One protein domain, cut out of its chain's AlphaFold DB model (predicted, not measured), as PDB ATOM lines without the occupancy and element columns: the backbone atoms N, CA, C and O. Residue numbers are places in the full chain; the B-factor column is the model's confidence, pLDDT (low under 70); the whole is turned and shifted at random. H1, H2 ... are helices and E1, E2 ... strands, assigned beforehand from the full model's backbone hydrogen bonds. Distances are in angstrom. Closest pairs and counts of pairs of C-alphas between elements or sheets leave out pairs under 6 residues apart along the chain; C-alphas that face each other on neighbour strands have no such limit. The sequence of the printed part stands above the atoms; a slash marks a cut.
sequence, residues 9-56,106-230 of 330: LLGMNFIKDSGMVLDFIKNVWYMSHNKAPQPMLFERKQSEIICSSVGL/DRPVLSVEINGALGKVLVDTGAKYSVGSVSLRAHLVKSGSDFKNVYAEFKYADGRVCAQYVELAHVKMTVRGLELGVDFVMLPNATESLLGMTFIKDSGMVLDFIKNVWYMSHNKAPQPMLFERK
ATOM      1  N   LEU A   9     -37.577 -60.463  -2.463       39.09
ATOM      2  CA  LEU A   9     -36.962 -59.178  -2.135       39.09
ATOM      3  C   LEU A   9     -35.445 -59.368  -2.236       39.09
ATOM      4  O   LEU A   9     -34.859 -60.130  -1.468       39.09
ATOM      5  N   LEU A  10     -34.805 -58.705  -3.200       44.22
ATOM      6  CA  LEU A  10     -33.346 -58.680  -3.279       44.22
ATOM      7  C   LEU A  10     -32.807 -57.931  -2.054       44.22
ATOM      8  O   LEU A  10     -33.000 -56.724  -1.918       44.22
ATOM      9  N   GLY A  11     -32.161 -58.657  -1.141       47.06
ATOM     10  CA  GLY A  11     -31.507 -58.066   0.025       47.06
ATOM     11  C   GLY A  11     -30.308 -57.197  -0.367       47.06
ATOM     12  O   GLY A  11     -29.701 -57.404  -1.418       47.06
ATOM     13  N   MET A  12     -29.931 -56.248   0.499       52.94
ATOM     14  CA  MET A  12     -28.789 -55.346   0.274       52.94
ATOM     15  C   MET A  12     -27.470 -56.080  -0.038       52.94
ATOM     16  O   MET A  12     -26.678 -55.566  -0.823       52.94
ATOM     17  N   ASN A  13     -27.267 -57.293   0.482       45.12
ATOM     18  CA  ASN A  13     -26.063 -58.095   0.223       45.12
ATOM     19  C   ASN A  13     -25.984 -58.594  -1.218       45.12
ATOM     20  O   ASN A  13     -24.953 -58.437  -1.862       45.12
ATOM     21  N   PHE A  14     -27.105 -59.049  -1.792       52.12
ATOM     22  CA  PHE A  14     -27.145 -59.376  -3.218       52.12
ATOM     23  C   PHE A  14     -26.740 -58.163  -4.061       52.12
ATOM     24  O   PHE A  14     -25.974 -58.291  -5.008       52.12
ATOM     25  N   ILE A  15     -27.217 -56.969  -3.704       57.03
ATOM     26  CA  ILE A  15     -26.924 -55.727  -4.433       57.03
ATOM     27  C   ILE A  15     -25.437 -55.352  -4.305       57.03
ATOM     28  O   ILE A  15     -24.811 -54.991  -5.307       57.03
ATOM     29  N   LYS A  16     -24.876 -55.478  -3.095       54.81
ATOM     30  CA  LYS A  16     -23.465 -55.225  -2.773       54.81
ATOM     31  C   LYS A  16     -22.536 -56.163  -3.549       54.81
ATOM     32  O   LYS A  16     -21.665 -55.680  -4.271       54.81
ATOM     33  N   ASP A  17     -22.784 -57.468  -3.494       53.59
ATOM     34  CA  ASP A  17     -21.914 -58.493  -4.087       53.59
ATOM     35  C   ASP A  17     -22.033 -58.567  -5.613       53.59
ATOM     36  O   ASP A  17     -21.078 -58.903  -6.315       53.59
ATOM     37  N   SER A  18     -23.191 -58.188  -6.158       55.47
ATOM     38  CA  SER A  18     -23.418 -58.139  -7.608       55.47
ATOM     39  C   SER A  18     -22.709 -56.965  -8.280       55.47
ATOM     40  O   SER A  18     -22.561 -56.938  -9.500       55.47
ATOM     41  N   GLY A  19     -22.307 -55.945  -7.523       62.22
ATOM     42  CA  GLY A  19     -21.782 -54.711  -8.091       62.22
ATOM     43  C   GLY A  19     -22.830 -53.882  -8.829       62.22
ATOM     44  O   GLY A  19     -22.525 -53.273  -9.862       62.22
ATOM     45  N   MET A  20     -24.058 -53.877  -8.308       74.00
ATOM     46  CA  MET A  20     -25.160 -53.065  -8.812       74.00
ATOM     47  C   MET A  20     -25.031 -51.606  -8.360       74.00
ATOM     48  O   MET A  20     -24.618 -51.304  -7.242       74.00
ATOM     49  N   VAL A  21     -25.453 -50.693  -9.231       74.75
ATOM     50  CA  VAL A  21     -25.687 -49.284  -8.913       74.75
ATOM     51  C   VAL A  21     -27.177 -49.006  -9.034       74.75
ATOM     52  O   VAL A  21     -27.792 -49.347 -10.049       74.75
ATOM     53  N   LEU A  22     -27.748 -48.368  -8.012       78.31
ATOM     54  CA  LEU A  22     -29.163 -48.007  -7.966       78.31
ATOM     55  C   LEU A  22     -29.321 -46.491  -8.141       78.31
ATOM     56  O   LEU A  22     -28.881 -45.712  -7.296       78.31
ATOM     57  N   ASP A  23     -29.953 -46.070  -9.240       76.62
ATOM     58  CA  ASP A  23     -30.306 -44.672  -9.510       76.62
ATOM     59  C   ASP A  23     -31.830 -44.514  -9.430       76.62
ATOM     60  O   ASP A  23     -32.571 -44.685 -10.404       76.62
ATOM     61  N   PHE A  24     -32.299 -44.202  -8.223       74.62
ATOM     62  CA  PHE A  24     -33.722 -44.084  -7.910       74.62
ATOM     63  C   PHE A  24     -34.408 -42.911  -8.606       74.62
ATOM     64  O   PHE A  24     -35.590 -43.015  -8.923       74.62
ATOM     65  N   ILE A  25     -33.669 -41.844  -8.929       70.06
ATOM     66  CA  ILE A  25     -34.208 -40.691  -9.663       70.06
ATOM     67  C   ILE A  25     -34.490 -41.053 -11.111       70.06
ATOM     68  O   ILE A  25     -35.552 -40.738 -11.644       70.06
ATOM     69  N   LYS A  26     -33.543 -41.729 -11.762       72.50
ATOM     70  CA  LYS A  26     -33.733 -42.158 -13.149       72.50
ATOM     71  C   LYS A  26     -34.613 -43.398 -13.272       72.50
ATOM     72  O   LYS A  26     -34.907 -43.802 -14.392       72.50
ATOM     73  N   ASN A  27     -35.032 -43.988 -12.152       74.06
ATOM     74  CA  ASN A  27     -35.751 -45.256 -12.102       74.06
ATOM     75  C   ASN A  27     -35.003 -46.385 -12.840       74.06
ATOM     76  O   ASN A  27     -35.616 -47.199 -13.533       74.06
ATOM     77  N   VAL A  28     -33.672 -46.421 -12.721       78.25
ATOM     78  CA  VAL A  28     -32.832 -47.442 -13.362       78.25
ATOM     79  C   VAL A  28     -31.812 -48.039 -12.405       78.25
ATOM     80  O   VAL A  28     -31.345 -47.394 -11.469       78.25
ATOM     81  N   TRP A  29     -31.409 -49.264 -12.700       80.38
ATOM     82  CA  TRP A  29     -30.239 -49.903 -12.125       80.38
ATOM     83  C   TRP A  29     -29.285 -50.321 -13.245       80.38
ATOM     84  O   TRP A  29     -29.686 -50.469 -14.399       80.38
ATOM     85  N   TYR A  30     -28.006 -50.475 -12.932       77.69
ATOM     86  CA  TYR A  30     -27.020 -51.020 -13.868       77.69
ATOM     87  C   TYR A  30     -25.895 -51.710 -13.109       77.69
ATOM     88  O   TYR A  30     -25.652 -51.419 -11.939       77.69
ATOM     89  N   MET A  31     -25.191 -52.615 -13.782       78.12
ATOM     90  CA  MET A  31     -23.991 -53.230 -13.222       78.12
ATOM     91  C   MET A  31     -22.817 -52.271 -13.402       78.12
ATOM     92  O   MET A  31     -22.655 -51.664 -14.460       78.12
ATOM     93  N   SER A  32     -21.949 -52.145 -12.408       66.94
ATOM     94  CA  SER A  32     -20.766 -51.272 -12.485       66.94
ATOM     95  C   SER A  32     -19.877 -51.553 -13.709       66.94
ATOM     96  O   SER A  32     -19.345 -50.620 -14.317       66.94
ATOM     97  N   HIS A  33     -19.776 -52.825 -14.113       65.88
ATOM     98  CA  HIS A  33     -19.031 -53.292 -15.284       65.88
ATOM     99  C   HIS A  33     -19.826 -53.217 -16.602       65.88
ATOM    100  O   HIS A  33     -19.234 -53.296 -17.676       65.88
ATOM    101  N   ASN A  34     -21.150 -53.038 -16.544       62.56
ATOM    102  CA  ASN A  34     -22.021 -52.887 -17.708       62.56
ATOM    103  C   ASN A  34     -23.027 -51.753 -17.468       62.56
ATOM    104  O   ASN A  34     -24.098 -51.948 -16.894       62.56
ATOM    105  N   LYS A  35     -22.678 -50.554 -17.950       71.38
ATOM    106  CA  LYS A  35     -23.443 -49.310 -17.754       71.38
ATOM    107  C   LYS A  35     -24.742 -49.229 -18.566       71.38
ATOM    108  O   LYS A  35     -25.284 -48.136 -18.697       71.38
ATOM    109  N   ALA A  36     -25.219 -50.333 -19.142       78.00
ATOM    110  CA  ALA A  36     -26.517 -50.379 -19.801       78.00
ATOM    111  C   ALA A  36     -27.630 -50.280 -18.736       78.00
ATOM    112  O   ALA A  36     -27.810 -51.227 -17.968       78.00
ATOM    113  N   PRO A  37     -28.359 -49.152 -18.652       80.31
ATOM    114  CA  PRO A  37     -29.367 -48.959 -17.621       80.31
ATOM    115  C   PRO A  37     -30.590 -49.839 -17.890       80.31
ATOM    116  O   PRO A  37     -31.104 -49.877 -19.006       80.31
ATOM    117  N   GLN A  38     -31.062 -50.517 -16.850       77.62
ATOM    118  CA  GLN A  38     -32.278 -51.323 -16.844       77.62
ATOM    119  C   GLN A  38     -33.326 -50.656 -15.950       77.62
ATOM    120  O   GLN A  38     -32.965 -50.149 -14.888       77.62
ATOM    121  N   PRO A  39     -34.614 -50.629 -16.332       72.12
ATOM    122  CA  PRO A  39     -35.649 -50.025 -15.504       72.12
ATOM    123  C   PRO A  39     -35.816 -50.791 -14.188       72.12
ATOM    124  O   PRO A  39     -35.828 -52.023 -14.165       72.12
ATOM    125  N   MET A  40     -35.980 -50.060 -13.086       71.19
ATOM    126  CA  MET A  40     -36.420 -50.649 -11.822       71.19
ATOM    127  C   MET A  40     -37.937 -50.849 -11.859       71.19
ATOM    128  O   MET A  40     -38.699 -49.923 -12.151       71.19
ATOM    129  N   LEU A  41     -38.376 -52.075 -11.572       60.50
ATOM    130  CA  LEU A  41     -39.788 -52.415 -11.421       60.50
ATOM    131  C   LEU A  41     -40.145 -52.350  -9.936       60.50
ATOM    132  O   LEU A  41     -39.552 -53.048  -9.120       60.50
ATOM    133  N   PHE A  42     -41.114 -51.502  -9.596       54.56
ATOM    134  CA  PHE A  42     -41.665 -51.409  -8.248       54.56
ATOM    135  C   PHE A  42     -43.083 -51.967  -8.246       54.56
ATOM    136  O   PHE A  42     -43.923 -51.534  -9.038       54.56
ATOM    137  N   GLU A  43     -43.363 -52.894  -7.340       43.38
ATOM    138  CA  GLU A  43     -44.717 -53.390  -7.141       43.38
ATOM    139  C   GLU A  43     -45.574 -52.298  -6.476       43.38
ATOM    140  O   GLU A  43     -45.237 -51.770  -5.414       43.38
ATOM    141  N   ARG A  44     -46.682 -51.908  -7.116       36.97
ATOM    142  CA  ARG A  44     -47.666 -50.992  -6.523       36.97
ATOM    143  C   ARG A  44     -48.657 -51.797  -5.681       36.97
ATOM    144  O   ARG A  44     -49.757 -52.073  -6.148       36.97
ATOM    145  N   LYS A  45     -48.302 -52.137  -4.441       37.16
ATOM    146  CA  LYS A  45     -49.306 -52.537  -3.440       37.16
ATOM    147  C   LYS A  45     -49.864 -51.292  -2.745       37.16
ATOM    148  O   LYS A  45     -49.102 -50.443  -2.265       37.16
ATOM    149  N   GLN A  46     -51.190 -51.147  -2.774       31.55
ATOM    150  CA  GLN A  46     -51.900 -50.105  -2.031       31.55
ATOM    151  C   GLN A  46     -51.668 -50.318  -0.525       31.55
ATOM    152  O   GLN A  46     -51.659 -51.447  -0.059       31.55
ATOM    153  N   SER A  47     -51.419 -49.215   0.190       36.25
ATOM    154  CA  SER A  47     -51.449 -49.062   1.661       36.25
ATOM    155  C   SER A  47     -50.614 -49.970   2.584       36.25
ATOM    156  O   SER A  47     -50.579 -49.676   3.770       36.25
ATOM    157  N   GLU A  48     -49.877 -50.972   2.103       37.19
ATOM    158  CA  GLU A  48     -49.041 -51.811   2.988       37.19
ATOM    159  C   GLU A  48     -47.688 -51.147   3.306       37.19
ATOM    160  O   GLU A  48     -46.966 -50.729   2.390       37.19
ATOM    161  N   ILE A  49     -47.325 -51.051   4.588       40.19
ATOM    162  CA  ILE A  49     -46.002 -50.625   5.071       40.19
ATOM    163  C   ILE A  49     -45.146 -51.866   5.314       40.19
ATOM    164  O   ILE A  49     -45.383 -52.595   6.267       40.19
ATOM    165  N   ILE A  50     -44.139 -52.103   4.472       38.62
ATOM    166  CA  ILE A  50     -43.216 -53.229   4.664       38.62
ATOM    167  C   ILE A  50     -42.032 -52.762   5.508       38.62
ATOM    168  O   ILE A  50     -41.347 -51.813   5.114       38.62
ATOM    169  N   CYS A  51     -41.826 -53.400   6.661       36.91
ATOM    170  CA  CYS A  51     -40.755 -53.083   7.603       36.91
ATOM    171  C   CYS A  51     -39.815 -54.287   7.742       36.91
ATOM    172  O   CYS A  51     -40.261 -55.393   8.065       36.91
ATOM    173  N   SER A  52     -38.524 -54.084   7.468       41.00
ATOM    174  CA  SER A  52     -37.505 -55.106   7.696       41.00
ATOM    175  C   SER A  52     -36.979 -54.988   9.130       41.00
ATOM    176  O   SER A  52     -36.901 -53.881   9.651       41.00
ATOM    177  N   SER A  53     -36.742 -56.139   9.771       38.78
ATOM    178  CA  SER A  53     -36.333 -56.343  11.174       38.78
ATOM    179  C   SER A  53     -35.920 -55.072  11.933       38.78
ATOM    180  O   SER A  53     -34.748 -54.698  11.952       38.78
ATOM    181  N   VAL A  54     -36.892 -54.425  12.576       37.56
ATOM    182  CA  VAL A  54     -36.640 -53.422  13.610       37.56
ATOM    183  C   VAL A  54     -36.604 -54.199  14.915       37.56
ATOM    184  O   VAL A  54     -37.598 -54.834  15.259       37.56
ATOM    185  N   GLY A  55     -35.470 -54.206  15.618       33.41
ATOM    186  CA  GLY A  55     -35.418 -54.798  16.954       33.41
ATOM    187  C   GLY A  55     -36.477 -54.117  17.817       33.41
ATOM    188  O   GLY A  55     -36.479 -52.889  17.902       33.41
ATOM    189  N   LEU A  56     -37.406 -54.881  18.377       30.70
ATOM    190  CA  LEU A  56     -38.396 -54.376  19.318       30.70
ATOM    191  C   LEU A  56     -37.886 -54.712  20.720       30.70
ATOM    192  O   LEU A  56     -37.644 -55.881  21.006       30.70
ATOM    193  N   ASP A 106     -25.075 -55.795   6.582       72.38
ATOM    194  CA  ASP A 106     -24.537 -54.560   7.131       72.38
ATOM    195  C   ASP A 106     -25.187 -53.392   6.384       72.38
ATOM    196  O   ASP A 106     -24.945 -53.159   5.192       72.38
ATOM    197  N   ARG A 107     -26.061 -52.670   7.081       81.31
ATOM    198  CA  ARG A 107     -26.792 -51.536   6.517       81.31
ATOM    199  C   ARG A 107     -25.904 -50.290   6.487       81.31
ATOM    200  O   ARG A 107     -25.161 -50.032   7.443       81.31
ATOM    201  N   PRO A 108     -25.966 -49.477   5.415       88.62
ATOM    202  CA  PRO A 108     -25.293 -48.188   5.397       88.62
ATOM    203  C   PRO A 108     -25.826 -47.272   6.505       88.62
ATOM    204  O   PRO A 108     -27.023 -47.241   6.777       88.62
ATOM    205  N   VAL A 109     -24.950 -46.479   7.112       88.50
ATOM    206  CA  VAL A 109     -25.266 -45.541   8.192       88.50
ATOM    207  C   VAL A 109     -25.019 -44.117   7.717       88.50
ATOM    208  O   VAL A 109     -23.932 -43.788   7.234       88.50
ATOM    209  N   LEU A 110     -25.999 -43.239   7.929       89.19
ATOM    210  CA  LEU A 110     -25.841 -41.799   7.762       89.19
ATOM    211  C   LEU A 110     -25.686 -41.123   9.121       89.19
ATOM    212  O   LEU A 110     -26.447 -41.379  10.051       89.19
ATOM    213  N   SER A 111     -24.698 -40.234   9.219       86.81
ATOM    214  CA  SER A 111     -24.624 -39.266  10.316       86.81
ATOM    215  C   SER A 111     -25.513 -38.082   9.971       86.81
ATOM    216  O   SER A 111     -25.389 -37.510   8.883       86.81
ATOM    217  N   VAL A 112     -26.413 -37.743  10.884       90.44
ATOM    218  CA  VAL A 112     -27.455 -36.744  10.660       90.44
ATOM    219  C   VAL A 112     -27.529 -35.790  11.840       90.44
ATOM    220  O   VAL A 112     -27.138 -36.136  12.953       90.44
ATOM    221  N   GLU A 113     -28.061 -34.601  11.600       89.19
ATOM    222  CA  GLU A 113     -28.397 -33.642  12.645       89.19
ATOM    223  C   GLU A 113     -29.901 -33.362  12.620       89.19
ATOM    224  O   GLU A 113     -30.462 -33.043  11.571       89.19
ATOM    225  N   ILE A 114     -30.557 -33.497  13.772       89.31
ATOM    226  CA  ILE A 114     -31.993 -33.251  13.946       89.31
ATOM    227  C   ILE A 114     -32.165 -32.349  15.166       89.31
ATOM    228  O   ILE A 114     -31.797 -32.726  16.281       89.31
ATOM    229  N   ASN A 115     -32.732 -31.157  14.968       85.75
ATOM    230  CA  ASN A 115     -32.939 -30.155  16.024       85.75
ATOM    231  C   ASN A 115     -31.664 -29.873  16.854       85.75
ATOM    232  O   ASN A 115     -31.718 -29.789  18.079       85.75
ATOM    233  N   GLY A 116     -30.500 -29.780  16.198       78.50
ATOM    234  CA  GLY A 116     -29.209 -29.521  16.851       78.50
ATOM    235  C   GLY A 116     -28.548 -30.733  17.518       78.50
ATOM    236  O   GLY A 116     -27.446 -30.605  18.047       78.50
ATOM    237  N   ALA A 117     -29.185 -31.909  17.508       80.19
ATOM    238  CA  ALA A 117     -28.593 -33.142  18.020       80.19
ATOM    239  C   ALA A 117     -28.029 -33.993  16.882       80.19
ATOM    240  O   ALA A 117     -28.710 -34.250  15.888       80.19
ATOM    241  N   LEU A 118     -26.794 -34.465  17.057       82.50
ATOM    242  CA  LEU A 118     -26.168 -35.418  16.149       82.50
ATOM    243  C   LEU A 118     -26.653 -36.836  16.449       82.50
ATOM    244  O   LEU A 118     -26.676 -37.265  17.603       82.50
ATOM    245  N   GLY A 119     -26.988 -37.576  15.399       80.19
ATOM    246  CA  GLY A 119     -27.440 -38.957  15.476       80.19
ATOM    247  C   GLY A 119     -26.954 -39.789  14.296       80.19
ATOM    248  O   GLY A 119     -26.368 -39.285  13.334       80.19
ATOM    249  N   LYS A 120     -27.203 -41.094  14.380       86.25
ATOM    250  CA  LYS A 120     -26.977 -42.048  13.294       86.25
ATOM    251  C   LYS A 120     -28.307 -42.669  12.904       86.25
ATOM    252  O   LYS A 120     -29.092 -43.028  13.775       86.25
ATOM    253  N   VAL A 121     -28.541 -42.791  11.604       90.44
ATOM    254  CA  VAL A 121     -29.749 -43.412  11.050       90.44
ATOM    255  C   VAL A 121     -29.325 -44.408   9.982       90.44
ATOM    256  O   VAL A 121     -28.415 -44.129   9.194       90.44
ATOM    257  N   LEU A 122     -29.951 -45.578   9.977       90.81
ATOM    258  CA  LEU A 122     -29.638 -46.649   9.038       90.81
ATOM    259  C   LEU A 122     -30.385 -46.440   7.732       90.81
ATOM    260  O   LEU A 122     -31.528 -45.998   7.725       90.81
ATOM    261  N   VAL A 123     -29.754 -46.776   6.619       90.50
ATOM    262  CA  VAL A 123     -30.383 -46.791   5.302       90.50
ATOM    263  C   VAL A 123     -30.872 -48.205   5.044       90.50
ATOM    264  O   VAL A 123     -30.068 -49.131   4.978       90.50
ATOM    265  N   ASP A 124     -32.180 -48.366   4.867       87.56
ATOM    266  CA  ASP A 124     -32.798 -49.668   4.649       87.56
ATOM    267  C   ASP A 124     -33.657 -49.653   3.380       87.56
ATOM    268  O   ASP A 124     -34.754 -49.098   3.336       87.56
ATOM    269  N   THR A 125     -33.161 -50.297   2.322       83.75
ATOM    270  CA  THR A 125     -33.898 -50.443   1.057       83.75
ATOM    271  C   THR A 125     -35.033 -51.466   1.148       83.75
ATOM    272  O   THR A 125     -35.862 -51.527   0.243       83.75
ATOM    273  N   GLY A 126     -35.063 -52.290   2.201       77.94
ATOM    274  CA  GLY A 126     -36.151 -53.219   2.502       77.94
ATOM    275  C   GLY A 126     -37.335 -52.553   3.206       77.94
ATOM    276  O   GLY A 126     -38.455 -53.057   3.119       77.94
ATOM    277  N   ALA A 127     -37.118 -51.404   3.847       80.06
ATOM    278  CA  ALA A 127     -38.179 -50.616   4.455       80.06
ATOM    279  C   ALA A 127     -38.853 -49.721   3.409       80.06
ATOM    280  O   ALA A 127     -38.208 -48.929   2.719       80.06
ATOM    281  N   LYS A 128     -40.182 -49.795   3.291       82.94
ATOM    282  CA  LYS A 128     -40.921 -48.914   2.369       82.94
ATOM    283  C   LYS A 128     -40.941 -47.465   2.865       82.94
ATOM    284  O   LYS A 128     -40.793 -46.553   2.056       82.94
ATOM    285  N   TYR A 129     -41.094 -47.276   4.173       87.81
ATOM    286  CA  TYR A 129     -41.171 -45.978   4.847       87.81
ATOM    287  C   TYR A 129     -40.013 -45.828   5.831       87.81
ATOM    288  O   TYR A 129     -39.459 -46.826   6.288       87.81
ATOM    289  N   SER A 130     -39.660 -44.591   6.169       93.38
ATOM    290  CA  SER A 130     -38.720 -44.331   7.258       93.38
ATOM    291  C   SER A 130     -39.381 -44.610   8.609       93.38
ATOM    292  O   SER A 130     -40.535 -44.232   8.833       93.38
ATOM    293  N   VAL A 131     -38.647 -45.261   9.508       92.38
ATOM    294  CA  VAL A 131     -39.116 -45.660  10.844       92.38
ATOM    295  C   VAL A 131     -38.318 -44.908  11.894       92.38
ATOM    296  O   VAL A 131     -37.093 -44.828  11.804       92.38
ATOM    297  N   GLY A 132     -39.003 -44.313  12.866       89.62
ATOM    298  CA  GLY A 132     -38.359 -43.636  13.984       89.62
ATOM    299  C   GLY A 132     -38.245 -44.554  15.195       89.62
ATOM    300  O   GLY A 132     -39.227 -45.175  15.588       89.62
ATOM    301  N   SER A 133     -37.052 -44.612  15.792       85.62
ATOM    302  CA  SER A 133     -36.846 -45.321  17.062       85.62
ATOM    303  C   SER A 133     -37.529 -44.632  18.245       85.62
ATOM    304  O   SER A 133     -37.803 -43.428  18.201       85.62
ATOM    305  N   VAL A 134     -37.673 -45.359  19.357       80.62
ATOM    306  CA  VAL A 134     -38.092 -44.815  20.661       80.62
ATOM    307  C   VAL A 134     -37.211 -43.624  21.061       80.62
ATOM    308  O   VAL A 134     -37.721 -42.578  21.469       80.62
ATOM    309  N   SER A 135     -35.892 -43.728  20.860       82.75
ATOM    310  CA  SER A 135     -34.949 -42.647  21.184       82.75
ATOM    311  C   SER A 135     -35.149 -41.395  20.319       82.75
ATOM    312  O   SER A 135     -35.139 -40.272  20.831       82.75
ATOM    313  N   LEU A 136     -35.403 -41.574  19.018       87.25
ATOM    314  CA  LEU A 136     -35.695 -40.470  18.105       87.25
ATOM    315  C   LEU A 136     -37.024 -39.809  18.474       87.25
ATOM    316  O   LEU A 136     -37.093 -38.585  18.561       87.25
ATOM    317  N   ARG A 137     -38.062 -40.602  18.757       91.44
ATOM    318  CA  ARG A 137     -39.357 -40.095  19.219       91.44
ATOM    319  C   ARG A 137     -39.202 -39.256  20.487       91.44
ATOM    320  O   ARG A 137     -39.690 -38.129  20.526       91.44
ATOM    321  N   ALA A 138     -38.492 -39.765  21.494       83.75
ATOM    322  CA  ALA A 138     -38.249 -39.045  22.744       83.75
ATOM    323  C   ALA A 138     -37.527 -37.706  22.510       83.75
ATOM    324  O   ALA A 138     -37.910 -36.679  23.079       83.75
ATOM    325  N   HIS A 139     -36.525 -37.686  21.622       84.94
ATOM    326  CA  HIS A 139     -35.831 -36.456  21.223       84.94
ATOM    327  C   HIS A 139     -36.763 -35.449  20.533       84.94
ATOM    328  O   HIS A 139     -36.741 -34.256  20.850       84.94
ATOM    329  N   LEU A 140     -37.620 -35.917  19.625       88.19
ATOM    330  CA  LEU A 140     -38.583 -35.080  18.909       88.19
ATOM    331  C   LEU A 140     -39.643 -34.488  19.848       88.19
ATOM    332  O   LEU A 140     -39.926 -33.293  19.747       88.19
ATOM    333  N   VAL A 141     -40.154 -35.275  20.803       85.88
ATOM    334  CA  VAL A 141     -41.069 -34.804  21.862       85.88
ATOM    335  C   VAL A 141     -40.399 -33.724  22.708       85.88
ATOM    336  O   VAL A 141     -40.966 -32.649  22.897       85.88
ATOM    337  N   LYS A 142     -39.163 -33.959  23.168       81.56
ATOM    338  CA  LYS A 142     -38.393 -32.977  23.948       81.56
ATOM    339  C   LYS A 142     -38.146 -31.679  23.175       81.56
ATOM    340  O   LYS A 142     -38.082 -30.608  23.772       81.56
ATOM    341  N   SER A 143     -38.018 -31.781  21.855       85.44
ATOM    342  CA  SER A 143     -37.829 -30.642  20.955       85.44
ATOM    343  C   SER A 143     -39.138 -29.923  20.593       85.44
ATOM    344  O   SER A 143     -39.089 -28.929  19.876       85.44
ATOM    345  N   GLY A 144     -40.296 -30.408  21.061       89.62
ATOM    346  CA  GLY A 144     -41.606 -29.822  20.767       89.62
ATOM    347  C   GLY A 144     -42.110 -30.098  19.349       89.62
ATOM    348  O   GLY A 144     -42.796 -29.257  18.779       89.62
ATOM    349  N   SER A 145     -41.736 -31.237  18.759       92.06
ATOM    350  CA  SER A 145     -42.203 -31.627  17.420       92.06
ATOM    351  C   SER A 145     -43.661 -32.089  17.455       92.06
ATOM    352  O   SER A 145     -44.084 -32.739  18.411       92.06
ATOM    353  N   ASP A 146     -44.403 -31.805  16.385       93.31
ATOM    354  CA  ASP A 146     -45.781 -32.263  16.224       93.31
ATOM    355  C   ASP A 146     -45.846 -33.709  15.717       93.31
ATOM    356  O   ASP A 146     -45.047 -34.138  14.880       93.31
ATOM    357  N   PHE A 147     -46.864 -34.438  16.177       96.19
ATOM    358  CA  PHE A 147     -47.151 -35.808  15.761       96.19
ATOM    359  C   PHE A 147     -48.591 -35.920  15.270       96.19
ATOM    360  O   PHE A 147     -49.522 -35.384  15.876       96.19
ATOM    361  N   LYS A 148     -48.789 -36.646  14.168       95.81
ATOM    362  CA  LYS A 148     -50.113 -36.954  13.624       95.81
ATOM    363  C   LYS A 148     -50.420 -38.434  13.807       95.81
ATOM    364  O   LYS A 148     -49.701 -39.271  13.277       95.81
ATOM    365  N   ASN A 149     -51.541 -38.748  14.448       93.62
ATOM    366  CA  ASN A 149     -52.036 -40.121  14.514       93.62
ATOM    367  C   ASN A 149     -52.641 -40.545  13.172       93.62
ATOM    368  O   ASN A 149     -53.520 -39.871  12.626       93.62
ATOM    369  N   VAL A 150     -52.172 -41.671  12.644       89.38
ATOM    370  CA  VAL A 150     -52.610 -42.255  11.375       89.38
ATOM    371  C   VAL A 150     -52.871 -43.741  11.589       89.38
ATOM    372  O   VAL A 150     -52.094 -44.419  12.249       89.38
ATOM    373  N   TYR A 151     -53.971 -44.250  11.038       87.38
ATOM    374  CA  TYR A 151     -54.219 -45.689  10.984       87.38
ATOM    375  C   TYR A 151     -53.445 -46.284   9.806       87.38
ATOM    376  O   TYR A 151     -53.619 -45.823   8.673       87.38
ATOM    377  N   ALA A 152     -52.588 -47.267  10.068       81.44
ATOM    378  CA  ALA A 152     -51.736 -47.882   9.058       81.44
ATOM    379  C   ALA A 152     -51.686 -49.405   9.214       81.44
ATOM    380  O   ALA A 152     -51.824 -49.941  10.314       81.44
ATOM    381  N   GLU A 153     -51.477 -50.084   8.088       81.69
ATOM    382  CA  GLU A 153     -51.306 -51.530   8.005       81.69
ATOM    383  C   GLU A 153     -49.853 -51.850   7.643       81.69
ATOM    384  O   GLU A 153     -49.320 -51.396   6.626       81.69
ATOM    385  N   PHE A 154     -49.206 -52.617   8.509       78.75
ATOM    386  CA  PHE A 154     -47.814 -53.023   8.430       78.75
ATOM    387  C   PHE A 154     -47.730 -54.490   8.051       78.75
ATOM    388  O   PHE A 154     -48.429 -55.311   8.633       78.75
ATOM    389  N   LYS A 155     -46.831 -54.821   7.130       74.19
ATOM    390  CA  LYS A 155     -46.405 -56.187   6.843       74.19
ATOM    391  C   LYS A 155     -44.937 -56.315   7.233       74.19
ATOM    392  O   LYS A 155     -44.068 -55.688   6.629       74.19
ATOM    393  N   TYR A 156     -44.652 -57.101   8.254       71.25
ATOM    394  CA  TYR A 156     -43.290 -57.308   8.726       71.25
ATOM    395  C   TYR A 156     -42.561 -58.354   7.878       71.25
ATOM    396  O   TYR A 156     -43.168 -59.105   7.106       71.25
ATOM    397  N   ALA A 157     -41.233 -58.393   7.998       62.19
ATOM    398  CA  ALA A 157     -40.392 -59.344   7.269       62.19
ATOM    399  C   ALA A 157     -40.680 -60.819   7.605       62.19
ATOM    400  O   ALA A 157     -40.391 -61.689   6.788       62.19
ATOM    401  N   ASP A 158     -41.263 -61.100   8.771       60.00
ATOM    402  CA  ASP A 158     -41.713 -62.436   9.181       60.00
ATOM    403  C   ASP A 158     -43.070 -62.837   8.565       60.00
ATOM    404  O   ASP A 158     -43.573 -63.933   8.805       60.00
ATOM    405  N   GLY A 159     -43.668 -61.954   7.758       66.94
ATOM    406  CA  GLY A 159     -44.959 -62.161   7.114       66.94
ATOM    407  C   GLY A 159     -46.163 -61.776   7.972       66.94
ATOM    408  O   GLY A 159     -47.282 -61.823   7.454       66.94
ATOM    409  N   ARG A 160     -45.972 -61.357   9.232       69.44
ATOM    410  CA  ARG A 160     -47.063 -60.856  10.078       69.44
ATOM    411  C   ARG A 160     -47.628 -59.570   9.494       69.44
ATOM    412  O   ARG A 160     -46.889 -58.709   9.014       69.44
ATOM    413  N   VAL A 161     -48.946 -59.436   9.584       75.25
ATOM    414  CA  VAL A 161     -49.660 -58.211   9.236       75.25
ATOM    415  C   VAL A 161     -50.251 -57.625  10.510       75.25
ATOM    416  O   VAL A 161     -50.937 -58.323  11.253       75.25
ATOM    417  N   CYS A 162     -49.975 -56.353  10.773       76.69
ATOM    418  CA  CYS A 162     -50.493 -55.622  11.920       76.69
ATOM    419  C   CYS A 162     -51.160 -54.337  11.439       76.69
ATOM    420  O   CYS A 162     -50.548 -53.562  10.711       76.69
ATOM    421  N   ALA A 163     -52.396 -54.089  11.862       81.25
ATOM    422  CA  ALA A 163     -53.081 -52.832  11.600       81.25
ATOM    423  C   ALA A 163     -53.279 -52.084  12.919       81.25
ATOM    424  O   ALA A 163     -53.942 -52.576  13.830       81.25
ATOM    425  N   GLN A 164     -52.682 -50.900  13.028       81.19
ATOM    426  CA  GLN A 164     -52.698 -50.112  14.256       81.19
ATOM    427  C   GLN A 164     -52.643 -48.611  13.967       81.19
ATOM    428  O   GLN A 164     -52.246 -48.167  12.886       81.19
ATOM    429  N   TYR A 165     -53.026 -47.813  14.962       86.38
ATOM    430  CA  TYR A 165     -52.703 -46.393  14.959       86.38
ATOM    431  C   TYR A 165     -51.214 -46.205  15.256       86.38
ATOM    432  O   TYR A 165     -50.664 -46.832  16.160       86.38
ATOM    433  N   VAL A 166     -50.578 -45.330  14.487       89.94
ATOM    434  CA  VAL A 166     -49.183 -44.920  14.648       89.94
ATOM    435  C   VAL A 166     -49.070 -43.410  14.583       89.94
ATOM    436  O   VAL A 166     -49.898 -42.732  13.969       89.94
ATOM    437  N   GLU A 167     -48.018 -42.883  15.190       94.12
ATOM    438  CA  GLU A 167     -47.672 -41.476  15.065       94.12
ATOM    439  C   GLU A 167     -46.777 -41.263  13.841       94.12
ATOM    440  O   GLU A 167     -45.816 -41.994  13.605       94.12
ATOM    441  N   LEU A 168     -47.083 -40.228  13.070       95.12
ATOM    442  CA  LEU A 168     -46.259 -39.729  11.981       95.12
ATOM    443  C   LEU A 168     -45.647 -38.392  12.401       95.12
ATOM    444  O   LEU A 168     -46.383 -37.491  12.813       95.12
ATOM    445  N   ALA A 169     -44.333 -38.247  12.244       95.31
ATOM    446  CA  ALA A 169     -43.633 -36.982  12.448       95.31
ATOM    447  C   ALA A 169     -42.906 -36.562  11.169       95.31
ATOM    448  O   ALA A 169     -42.124 -37.338  10.616       95.31
ATOM    449  N   HIS A 170     -43.131 -35.322  10.730       95.50
ATOM    450  CA  HIS A 170     -42.329 -34.711   9.676       95.50
ATOM    451  C   HIS A 170     -41.101 -34.053  10.302       95.50
ATOM    452  O   HIS A 170     -41.220 -33.112  11.087       95.50
ATOM    453  N   VAL A 171     -39.916 -34.548   9.964       93.88
ATOM    454  CA  VAL A 171     -38.656 -34.159  10.598       93.88
ATOM    455  C   VAL A 171     -37.740 -33.506   9.578       93.88
ATOM    456  O   VAL A 171     -37.451 -34.073   8.525       93.88
ATOM    457  N   LYS A 172     -37.230 -32.321   9.917       93.62
ATOM    458  CA  LYS A 172     -36.120 -31.701   9.195       93.62
ATOM    459  C   LYS A 172     -34.813 -32.306   9.678       93.62
ATOM    460  O   LYS A 172     -34.424 -32.141  10.833       93.62
ATOM    461  N   MET A 173     -34.152 -33.016   8.783       92.56
ATOM    462  CA  MET A 173     -32.913 -33.725   9.036       92.56
ATOM    463  C   MET A 173     -31.813 -33.134   8.169       92.56
ATOM    464  O   MET A 173     -31.942 -33.070   6.949       92.56
ATOM    465  N   THR A 174     -30.707 -32.737   8.783       90.19
ATOM    466  CA  THR A 174     -29.538 -32.257   8.050       90.19
ATOM    467  C   THR A 174     -28.555 -33.395   7.828       90.19
ATOM    468  O   THR A 174     -28.112 -34.046   8.773       90.19
ATOM    469  N   VAL A 175     -28.167 -33.615   6.573       86.88
ATOM    470  CA  VAL A 175     -27.131 -34.577   6.182       86.88
ATOM    471  C   VAL A 175     -26.068 -33.823   5.398       86.88
ATOM    472  O   VAL A 175     -26.338 -33.306   4.318       86.88
ATOM    473  N   ARG A 176     -24.842 -33.732   5.933       80.75
ATOM    474  CA  ARG A 176     -23.735 -32.958   5.325       80.75
ATOM    475  C   ARG A 176     -24.078 -31.487   5.033       80.75
ATOM    476  O   ARG A 176     -23.671 -30.945   4.008       80.75
ATOM    477  N   GLY A 177     -24.857 -30.853   5.905       79.50
ATOM    478  CA  GLY A 177     -25.314 -29.475   5.705       79.50
ATOM    479  C   GLY A 177     -26.455 -29.317   4.691       79.50
ATOM    480  O   GLY A 177     -26.878 -28.192   4.446       79.50
ATOM    481  N   LEU A 178     -26.967 -30.410   4.109       84.75
ATOM    482  CA  LEU A 178     -28.195 -30.401   3.315       84.75
ATOM    483  C   LEU A 178     -29.392 -30.725   4.214       84.75
ATOM    484  O   LEU A 178     -29.455 -31.823   4.764       84.75
ATOM    485  N   GLU A 179     -30.336 -29.793   4.334       90.94
ATOM    486  CA  GLU A 179     -31.600 -30.007   5.048       90.94
ATOM    487  C   GLU A 179     -32.583 -30.797   4.166       90.94
ATOM    488  O   GLU A 179     -32.877 -30.406   3.036       90.94
ATOM    489  N   LEU A 180     -33.089 -31.913   4.690       91.00
ATOM    490  CA  LEU A 180     -34.033 -32.820   4.043       91.00
ATOM    491  C   LEU A 180     -35.248 -33.022   4.952       91.00
ATOM    492  O   LEU A 180     -35.097 -33.282   6.144       91.00
ATOM    493  N   GLY A 181     -36.452 -32.927   4.390       92.31
ATOM    494  CA  GLY A 181     -37.680 -33.304   5.090       92.31
ATOM    495  C   GLY A 181     -37.901 -34.812   5.007       92.31
ATOM    496  O   GLY A 181     -37.833 -35.379   3.916       92.31
ATOM    497  N   VAL A 182     -38.159 -35.459   6.142       94.50
ATOM    498  CA  VAL A 182     -38.384 -36.907   6.229       94.50
ATOM    499  C   VAL A 182     -39.614 -37.184   7.077       94.50
ATOM    500  O   VAL A 182     -39.694 -36.733   8.216       94.50
ATOM    501  N   ASP A 183     -40.545 -37.967   6.542       94.31
ATOM    502  CA  ASP A 183     -41.667 -38.492   7.317       94.31
ATOM    503  C   ASP A 183     -41.250 -39.790   8.008       94.31
ATOM    504  O   ASP A 183     -40.959 -40.788   7.344       94.31
ATOM    505  N   PHE A 184     -41.227 -39.773   9.338       94.50
ATOM    506  CA  PHE A 184     -40.976 -40.951  10.158       94.50
ATOM    507  C   PHE A 184     -42.282 -41.508  10.703       94.50
ATOM    508  O   PHE A 184     -43.056 -40.795  11.348       94.50
ATOM    509  N   VAL A 185     -42.491 -42.804  10.484       94.19
ATOM    510  CA  VAL A 185     -43.504 -43.581  11.195       94.19
ATOM    511  C   VAL A 185     -42.905 -44.036  12.522       94.19
ATOM    512  O   VAL A 185     -41.882 -44.720  12.541       94.19
ATOM    513  N   MET A 186     -43.525 -43.649  13.632       89.81
ATOM    514  CA  MET A 186     -43.111 -44.065  14.969       89.81
ATOM    515  C   MET A 186     -43.777 -45.399  15.286       89.81
ATOM    516  O   MET A 186     -44.978 -45.456  15.563       89.81
ATOM    517  N   LEU A 187     -42.996 -46.473  15.204       82.25
ATOM    518  CA  LEU A 187     -43.439 -47.791  15.639       82.25
ATOM    519  C   LEU A 187     -43.171 -47.949  17.139       82.25
ATOM    520  O   LEU A 187     -42.105 -47.528  17.606       82.25
ATOM    521  N   PRO A 188     -44.103 -48.552  17.898       71.88
ATOM    522  CA  PRO A 188     -43.829 -48.903  19.283       71.88
ATOM    523  C   PRO A 188     -42.612 -49.831  19.323       71.88
ATOM    524  O   PRO A 188     -42.449 -50.672  18.444       71.88
ATOM    525  N   ASN A 189     -41.748 -49.648  20.319       72.56
ATOM    526  CA  ASN A 189     -40.576 -50.486  20.594       72.56
ATOM    527  C   ASN A 189     -39.446 -50.437  19.553       72.56
ATOM    528  O   ASN A 189     -38.446 -51.128  19.726       72.56
ATOM    529  N   ALA A 190     -39.537 -49.611  18.504       75.69
ATOM    530  CA  ALA A 190     -38.475 -49.517  17.509       75.69
ATOM    531  C   ALA A 190     -37.126 -49.124  18.139       75.69
ATOM    532  O   ALA A 190     -36.955 -48.006  18.627       75.69
ATOM    533  N   THR A 191     -36.145 -50.028  18.113       77.62
ATOM    534  CA  THR A 191     -34.803 -49.775  18.674       77.62
ATOM    535  C   THR A 191     -33.957 -48.878  17.780       77.62
ATOM    536  O   THR A 191     -33.178 -48.063  18.270       77.62
ATOM    537  N   GLU A 192     -34.147 -48.973  16.467       82.88
ATOM    538  CA  GLU A 192     -33.334 -48.282  15.477       82.88
ATOM    539  C   GLU A 192     -34.171 -47.358  14.600       82.88
ATOM    540  O   GLU A 192     -35.345 -47.607  14.327       82.88
ATOM    541  N   SER A 193     -33.553 -46.261  14.160       89.50
ATOM    542  CA  SER A 193     -34.174 -45.362  13.189       89.50
ATOM    543  C   SER A 193     -33.705 -45.741  11.788       89.50
ATOM    544  O   SER A 193     -32.500 -45.866  11.550       89.50
ATOM    545  N   LEU A 194     -34.655 -45.897  10.870       93.00
ATOM    546  CA  LEU A 194     -34.429 -46.341   9.498       93.00
ATOM    547  C   LEU A 194     -34.856 -45.260   8.502       93.00
ATOM    548  O   LEU A 194     -35.908 -44.640   8.652       93.00
ATOM    549  N   LEU A 195     -34.076 -45.092   7.441       93.31
ATOM    550  CA  LEU A 195     -34.426 -44.348   6.240       93.31
ATOM    551  C   LEU A 195     -34.844 -45.343   5.171       93.31
ATOM    552  O   LEU A 195     -34.007 -46.056   4.611       93.31
ATOM    553  N   GLY A 196     -36.146 -45.375   4.916       90.56
ATOM    554  CA  GLY A 196     -36.745 -46.276   3.949       90.56
ATOM    555  C   GLY A 196     -36.711 -45.738   2.522       90.56
ATOM    556  O   GLY A 196     -36.174 -44.671   2.208       90.56
ATOM    557  N   MET A 197     -37.371 -46.475   1.637       86.50
ATOM    558  CA  MET A 197     -37.431 -46.193   0.208       86.50
ATOM    559  C   MET A 197     -38.090 -44.856  -0.146       86.50
ATOM    560  O   MET A 197     -37.732 -44.291  -1.179       86.50
ATOM    561  N   THR A 198     -39.017 -44.340   0.668       87.12
ATOM    562  CA  THR A 198     -39.568 -42.982   0.490       87.12
ATOM    563  C   THR A 198     -38.456 -41.940   0.546       87.12
ATOM    564  O   THR A 198     -38.223 -41.238  -0.433       87.12
ATOM    565  N   PHE A 199     -37.674 -41.925   1.629       91.62
ATOM    566  CA  PHE A 199     -36.539 -41.015   1.772       91.62
ATOM    567  C   PHE A 199     -35.511 -41.180   0.647       91.62
ATOM    568  O   PHE A 199     -35.072 -40.191   0.058       91.62
ATOM    569  N   ILE A 200     -35.113 -42.421   0.348       90.62
ATOM    570  CA  ILE A 200     -34.066 -42.707  -0.646       90.62
ATOM    571  C   ILE A 200     -34.463 -42.150  -2.021       90.62
ATOM    572  O   ILE A 200     -33.640 -41.532  -2.702       90.62
ATOM    573  N   LYS A 201     -35.731 -42.325  -2.415       87.19
ATOM    574  CA  LYS A 201     -36.268 -41.803  -3.678       87.19
ATOM    575  C   LYS A 201     -36.386 -40.283  -3.662       87.19
ATOM    576  O   LYS A 201     -35.885 -39.639  -4.582       87.19
ATOM    577  N   ASP A 202     -36.995 -39.722  -2.623       88.50
ATOM    578  CA  ASP A 202     -37.364 -38.304  -2.584       88.50
ATOM    579  C   ASP A 202     -36.143 -37.389  -2.417       88.50
ATOM    580  O   ASP A 202     -36.068 -36.325  -3.030       88.50
ATOM    581  N   SER A 203     -35.132 -37.828  -1.659       88.38
ATOM    582  CA  SER A 203     -33.846 -37.118  -1.542       88.38
ATOM    583  C   SER A 203     -32.990 -37.213  -2.813       88.38
ATOM    584  O   SER A 203     -32.050 -36.435  -3.013       88.38
ATOM    585  N   GLY A 204     -33.304 -38.173  -3.686       89.00
ATOM    586  CA  GLY A 204     -32.501 -38.519  -4.844       89.00
ATOM    587  C   GLY A 204     -31.139 -39.088  -4.481       89.00
ATOM    588  O   GLY A 204     -30.159 -38.795  -5.175       89.00
ATOM    589  N   MET A 205     -31.076 -39.862  -3.399       90.94
ATOM    590  CA  MET A 205     -29.857 -40.515  -2.950       90.94
ATOM    591  C   MET A 205     -29.435 -41.611  -3.934       90.94
ATOM    592  O   MET A 205     -30.251 -42.383  -4.436       90.94
ATOM    593  N   VAL A 206     -28.135 -41.677  -4.202       89.88
ATOM    594  CA  VAL A 206     -27.504 -42.709  -5.022       89.88
ATOM    595  C   VAL A 206     -26.512 -43.471  -4.159       89.88
ATOM    596  O   VAL A 206     -25.656 -42.861  -3.515       89.88
ATOM    597  N   LEU A 207     -26.631 -44.797  -4.176       88.38
ATOM    598  CA  LEU A 207     -25.735 -45.731  -3.503       88.38
ATOM    599  C   LEU A 207     -24.885 -46.446  -4.560       88.38
ATOM    600  O   LEU A 207     -25.420 -47.144  -5.426       88.38
ATOM    601  N   ASP A 208     -23.569 -46.255  -4.500       85.75
ATOM    602  CA  ASP A 208     -22.579 -46.930  -5.342       85.75
ATOM    603  C   ASP A 208     -21.731 -47.847  -4.453       85.75
ATOM    604  O   ASP A 208     -20.691 -47.455  -3.918       85.75
ATOM    605  N   PHE A 209     -22.206 -49.082  -4.288       80.62
ATOM    606  CA  PHE A 209     -21.583 -50.081  -3.416       80.62
ATOM    607  C   PHE A 209     -20.182 -50.489  -3.888       80.62
ATOM    608  O   PHE A 209     -19.324 -50.781  -3.062       80.62
ATOM    609  N   ILE A 210     -19.911 -50.442  -5.196       76.38
ATOM    610  CA  ILE A 210     -18.598 -50.797  -5.757       76.38
ATOM    611  C   ILE A 210     -17.549 -49.764  -5.403       76.38
ATOM    612  O   ILE A 210     -16.439 -50.102  -5.002       76.38
ATOM    613  N   LYS A 211     -17.893 -48.488  -5.558       80.19
ATOM    614  CA  LYS A 211     -16.996 -47.416  -5.135       80.19
ATOM    615  C   LYS A 211     -17.031 -47.191  -3.627       80.19
ATOM    616  O   LYS A 211     -16.244 -46.389  -3.136       80.19
ATOM    617  N   ASN A 212     -17.924 -47.880  -2.919       82.06
ATOM    618  CA  ASN A 212     -18.207 -47.686  -1.509       82.06
ATOM    619  C   ASN A 212     -18.542 -46.221  -1.174       82.06
ATOM    620  O   ASN A 212     -18.042 -45.648  -0.199       82.06
ATOM    621  N   VAL A 213     -19.350 -45.585  -2.029       87.50
ATOM    622  CA  VAL A 213     -19.749 -44.187  -1.860       87.50
ATOM    623  C   VAL A 213     -21.233 -43.966  -2.068       87.50
ATOM    624  O   VAL A 213     -21.896 -44.650  -2.842       87.50
ATOM    625  N   TRP A 214     -21.736 -42.920  -1.430       91.69
ATOM    626  CA  TRP A 214     -23.056 -42.378  -1.686       91.69
ATOM    627  C   TRP A 214     -22.960 -40.899  -2.066       91.69
ATOM    628  O   TRP A 214     -21.983 -40.210  -1.757       91.69
ATOM    629  N   TYR A 215     -23.964 -40.403  -2.777       90.31
ATOM    630  CA  TYR A 215     -24.103 -38.986  -3.110       90.31
ATOM    631  C   TYR A 215     -25.558 -38.655  -3.438       90.31
ATOM    632  O   TYR A 215     -26.382 -39.549  -3.623       90.31
ATOM    633  N   MET A 216     -25.876 -37.366  -3.546       89.31
ATOM    634  CA  MET A 216     -27.185 -36.929  -4.023       89.31
ATOM    635  C   MET A 216     -27.145 -36.724  -5.535       89.31
ATOM    636  O   MET A 216     -26.184 -36.189  -6.081       89.31
ATOM    637  N   SER A 217     -28.200 -37.100  -6.243       88.25
ATOM    638  CA  SER A 217     -28.301 -36.937  -7.702       88.25
ATOM    639  C   SER A 217     -28.027 -35.500  -8.180       88.25
ATOM    640  O   SER A 217     -27.377 -35.308  -9.211       88.25
ATOM    641  N   HIS A 218     -28.465 -34.504  -7.403       85.31
ATOM    642  CA  HIS A 218     -28.259 -33.074  -7.646       85.31
ATOM    643  C   HIS A 218     -26.892 -32.554  -7.159       85.31
ATOM    644  O   HIS A 218     -26.460 -31.485  -7.581       85.31
ATOM    645  N   ASN A 219     -26.186 -33.309  -6.310       83.56
ATOM    646  CA  ASN A 219     -24.841 -32.998  -5.828       83.56
ATOM    647  C   ASN A 219     -23.977 -34.267  -5.811       83.56
ATOM    648  O   ASN A 219     -23.919 -35.007  -4.826       83.56
ATOM    649  N   LYS A 220     -23.263 -34.483  -6.919       85.06
ATOM    650  CA  LYS A 220     -22.457 -35.685  -7.175       85.06
ATOM    651  C   LYS A 220     -21.139 -35.740  -6.396       85.06
ATOM    652  O   LYS A 220     -20.274 -36.529  -6.762       85.06
ATOM    653  N   ALA A 221     -20.951 -34.909  -5.369       88.94
ATOM    654  CA  ALA A 221     -19.794 -34.994  -4.487       88.94
ATOM    655  C   ALA A 221     -19.856 -36.311  -3.681       88.94
ATOM    656  O   ALA A 221     -20.701 -36.413  -2.780       88.94
ATOM    657  N   PRO A 222     -18.995 -37.303  -3.993       89.62
ATOM    658  CA  PRO A 222     -19.066 -38.638  -3.409       89.62
ATOM    659  C   PRO A 222     -18.675 -38.608  -1.936       89.62
ATOM    660  O   PRO A 222     -17.841 -37.799  -1.523       89.62
ATOM    661  N   GLN A 223     -19.276 -39.487  -1.146       87.94
ATOM    662  CA  GLN A 223     -19.017 -39.632   0.283       87.94
ATOM    663  C   GLN A 223     -18.824 -41.087   0.634       87.94
ATOM    664  O   GLN A 223     -19.563 -41.905   0.096       87.94
ATOM    665  N   PRO A 224     -17.903 -41.413   1.548       87.50
ATOM    666  CA  PRO A 224     -17.727 -42.790   1.971       87.50
ATOM    667  C   PRO A 224     -19.036 -43.325   2.557       87.50
ATOM    668  O   PRO A 224     -19.685 -42.666   3.376       87.50
ATOM    669  N   MET A 225     -19.425 -44.522   2.128       86.31
ATOM    670  CA  MET A 225     -20.460 -45.281   2.816       86.31
ATOM    671  C   MET A 225     -19.862 -45.853   4.097       86.31
ATOM    672  O   MET A 225     -18.873 -46.586   4.077       86.31
ATOM    673  N   LEU A 226     -20.458 -45.463   5.218       85.88
ATOM    674  CA  LEU A 226     -20.218 -46.088   6.509       85.88
ATOM    675  C   LEU A 226     -21.263 -47.178   6.692       85.88
ATOM    676  O   LEU A 226     -22.387 -47.019   6.227       85.88
ATOM    677  N   PHE A 227     -20.902 -48.248   7.380       83.25
ATOM    678  CA  PHE A 227     -21.808 -49.344   7.694       83.25
ATOM    679  C   PHE A 227     -21.966 -49.473   9.200       83.25
ATOM    680  O   PHE A 227     -21.128 -48.981   9.969       83.25
ATOM    681  N   GLU A 228     -23.058 -50.103   9.616       78.12
ATOM    682  CA  GLU A 228     -23.243 -50.474  11.009       78.12
ATOM    683  C   GLU A 228     -22.046 -51.309  11.474       78.12
ATOM    684  O   GLU A 228     -21.592 -52.230  10.800       78.12
ATOM    685  N   ARG A 229     -21.459 -50.925  12.609       64.69
ATOM    686  CA  ARG A 229     -20.424 -51.747  13.222       64.69
ATOM    687  C   ARG A 229     -21.151 -52.834  13.983       64.69
ATOM    688  O   ARG A 229     -21.752 -52.537  15.012       64.69
ATOM    689  N   LYS A 230     -21.040 -54.075  13.522       52.88
ATOM    690  CA  LYS A 230     -21.238 -55.218  14.405       52.88
ATOM    691  C   LYS A 230     -20.253 -55.073  15.561       52.88
ATOM    692  O   LYS A 230     -19.048 -55.236  15.371       52.88
TER     693      LYS A 230
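AT A GLANCE: This is residues 9 to 56 and 106 to 230 of the 330 residues of the protein "Retrovirus-related Pol polyprotein from transposon 17.6" of Operophtera brumata (winter moth) (UniProt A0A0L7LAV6). Look first for two strongly twisted sheets side by side, with the short helix H3 between them: a larger one of seven strands, whose strands E5, E6, E7, E9 and E10 curl into a loose, incompletely closed barrel, and a smaller one of six strands made of two three-strand meanders set edge to edge. From the barrel the first part of E9 bends away with E8 and E4 as a wing, while H2 packs on the larger sheet on the face opposite H3, and H1 covers E1 of the smaller sheet. The printed part has 173 residues with three named helices and thirteen named strands, in the order H1 E1 E2 E3 E4 E5 E6 E7 H2 E8 E9 E10 H3 E11 E12 E13. The larger sheet is branched and mixed, with E4 and E8 parallel and E7 and E10 parallel; the smaller runs E3 E2 E1 E11 E12 E13, all antiparallel. The class is mixed, helices and strands, and the whole is compact, with a radius of gyration of the C-alphas of 16.1 A and spans of 47 by 37 by 30 A.

IN THESE COORDINATES: Find C-alpha 161 at (-49.660, -58.211, 9.236); from there E9, residues 161 to 175, runs 32.8 A to C-alpha 175 at (-27.131, -34.577, 6.182). In the same sheet are E4, residues 48 to 51, E5, residues 108 to 114 and 18.5 A long, E6, residues 117 to 123 and 18.7 A, E7, residues 130 to 132, E8, residues 148 to 156 and 22.0 A, and E10, residues 178 to 186 and 23.3 A. The other sheet holds E1, residues 20 to 23, E2, 28 to 31, E3, 34 to 39, E11, 205 to 208, E12, 213 to 216, and E13, 219 to 224, which ends at C-alpha 224 at (-17.727, -42.790, 1.971). The helices are H1, residues 12 to 18, H2, residues 134 to 142 and 12.3 A long, and H3, residues 197 to 202.

HOW THE PARTS SIT: Start at E9, which bends by 88 degrees at residue 164. E5 and E8 lie on one side of it and E10 on the other side. E8 to E9 to E10 is a meander, each strand the antiparallel neighbour of the one before; look for N 150 and O 166 at 2.8 A, and for N 171 and O 182 at 2.8 A. E5 and E9 are antiparallel neighbours, with N 113 and O 174 within hydrogen-bond range at 2.9 A, and E5 forms a hairpin with E6, with N 112 and O 119 at 2.9 A. Residues 122 to 123 of E6 pair in parallel with residues 194 to 195. The closest C-alphas of H2 and E10 are those of Arg 137 and Met 186, 6.9 A apart. Those of H3 and E10 are of Val 182 and Phe 199, 6.3 A. H3 only grazes the other sheet, with its residues 197 to 201. There, E1 and E11 are antiparallel at 163 degrees, with no backbone N and O within hydrogen-bond range. H1 runs along E1, at 14 degrees on the local plane. In H1, H2 and H3 every O i to N i+4 pair is within hydrogen-bond range.

THE WHOLE: The C-alphas of Asn 34 and Lys 142 are the two farthest apart, at 49.0 A. Residues 57 to 105 are not printed, and C-alphas 56 and 106 are 18.5 A apart across this cut. Of the links that are printed whole, none is long. The mean pLDDT of the printed part is 77.6; look for values under 70 at residues 9 to 19, 32 to 34, 41 to 56, 157 to 160 and 229 to 230.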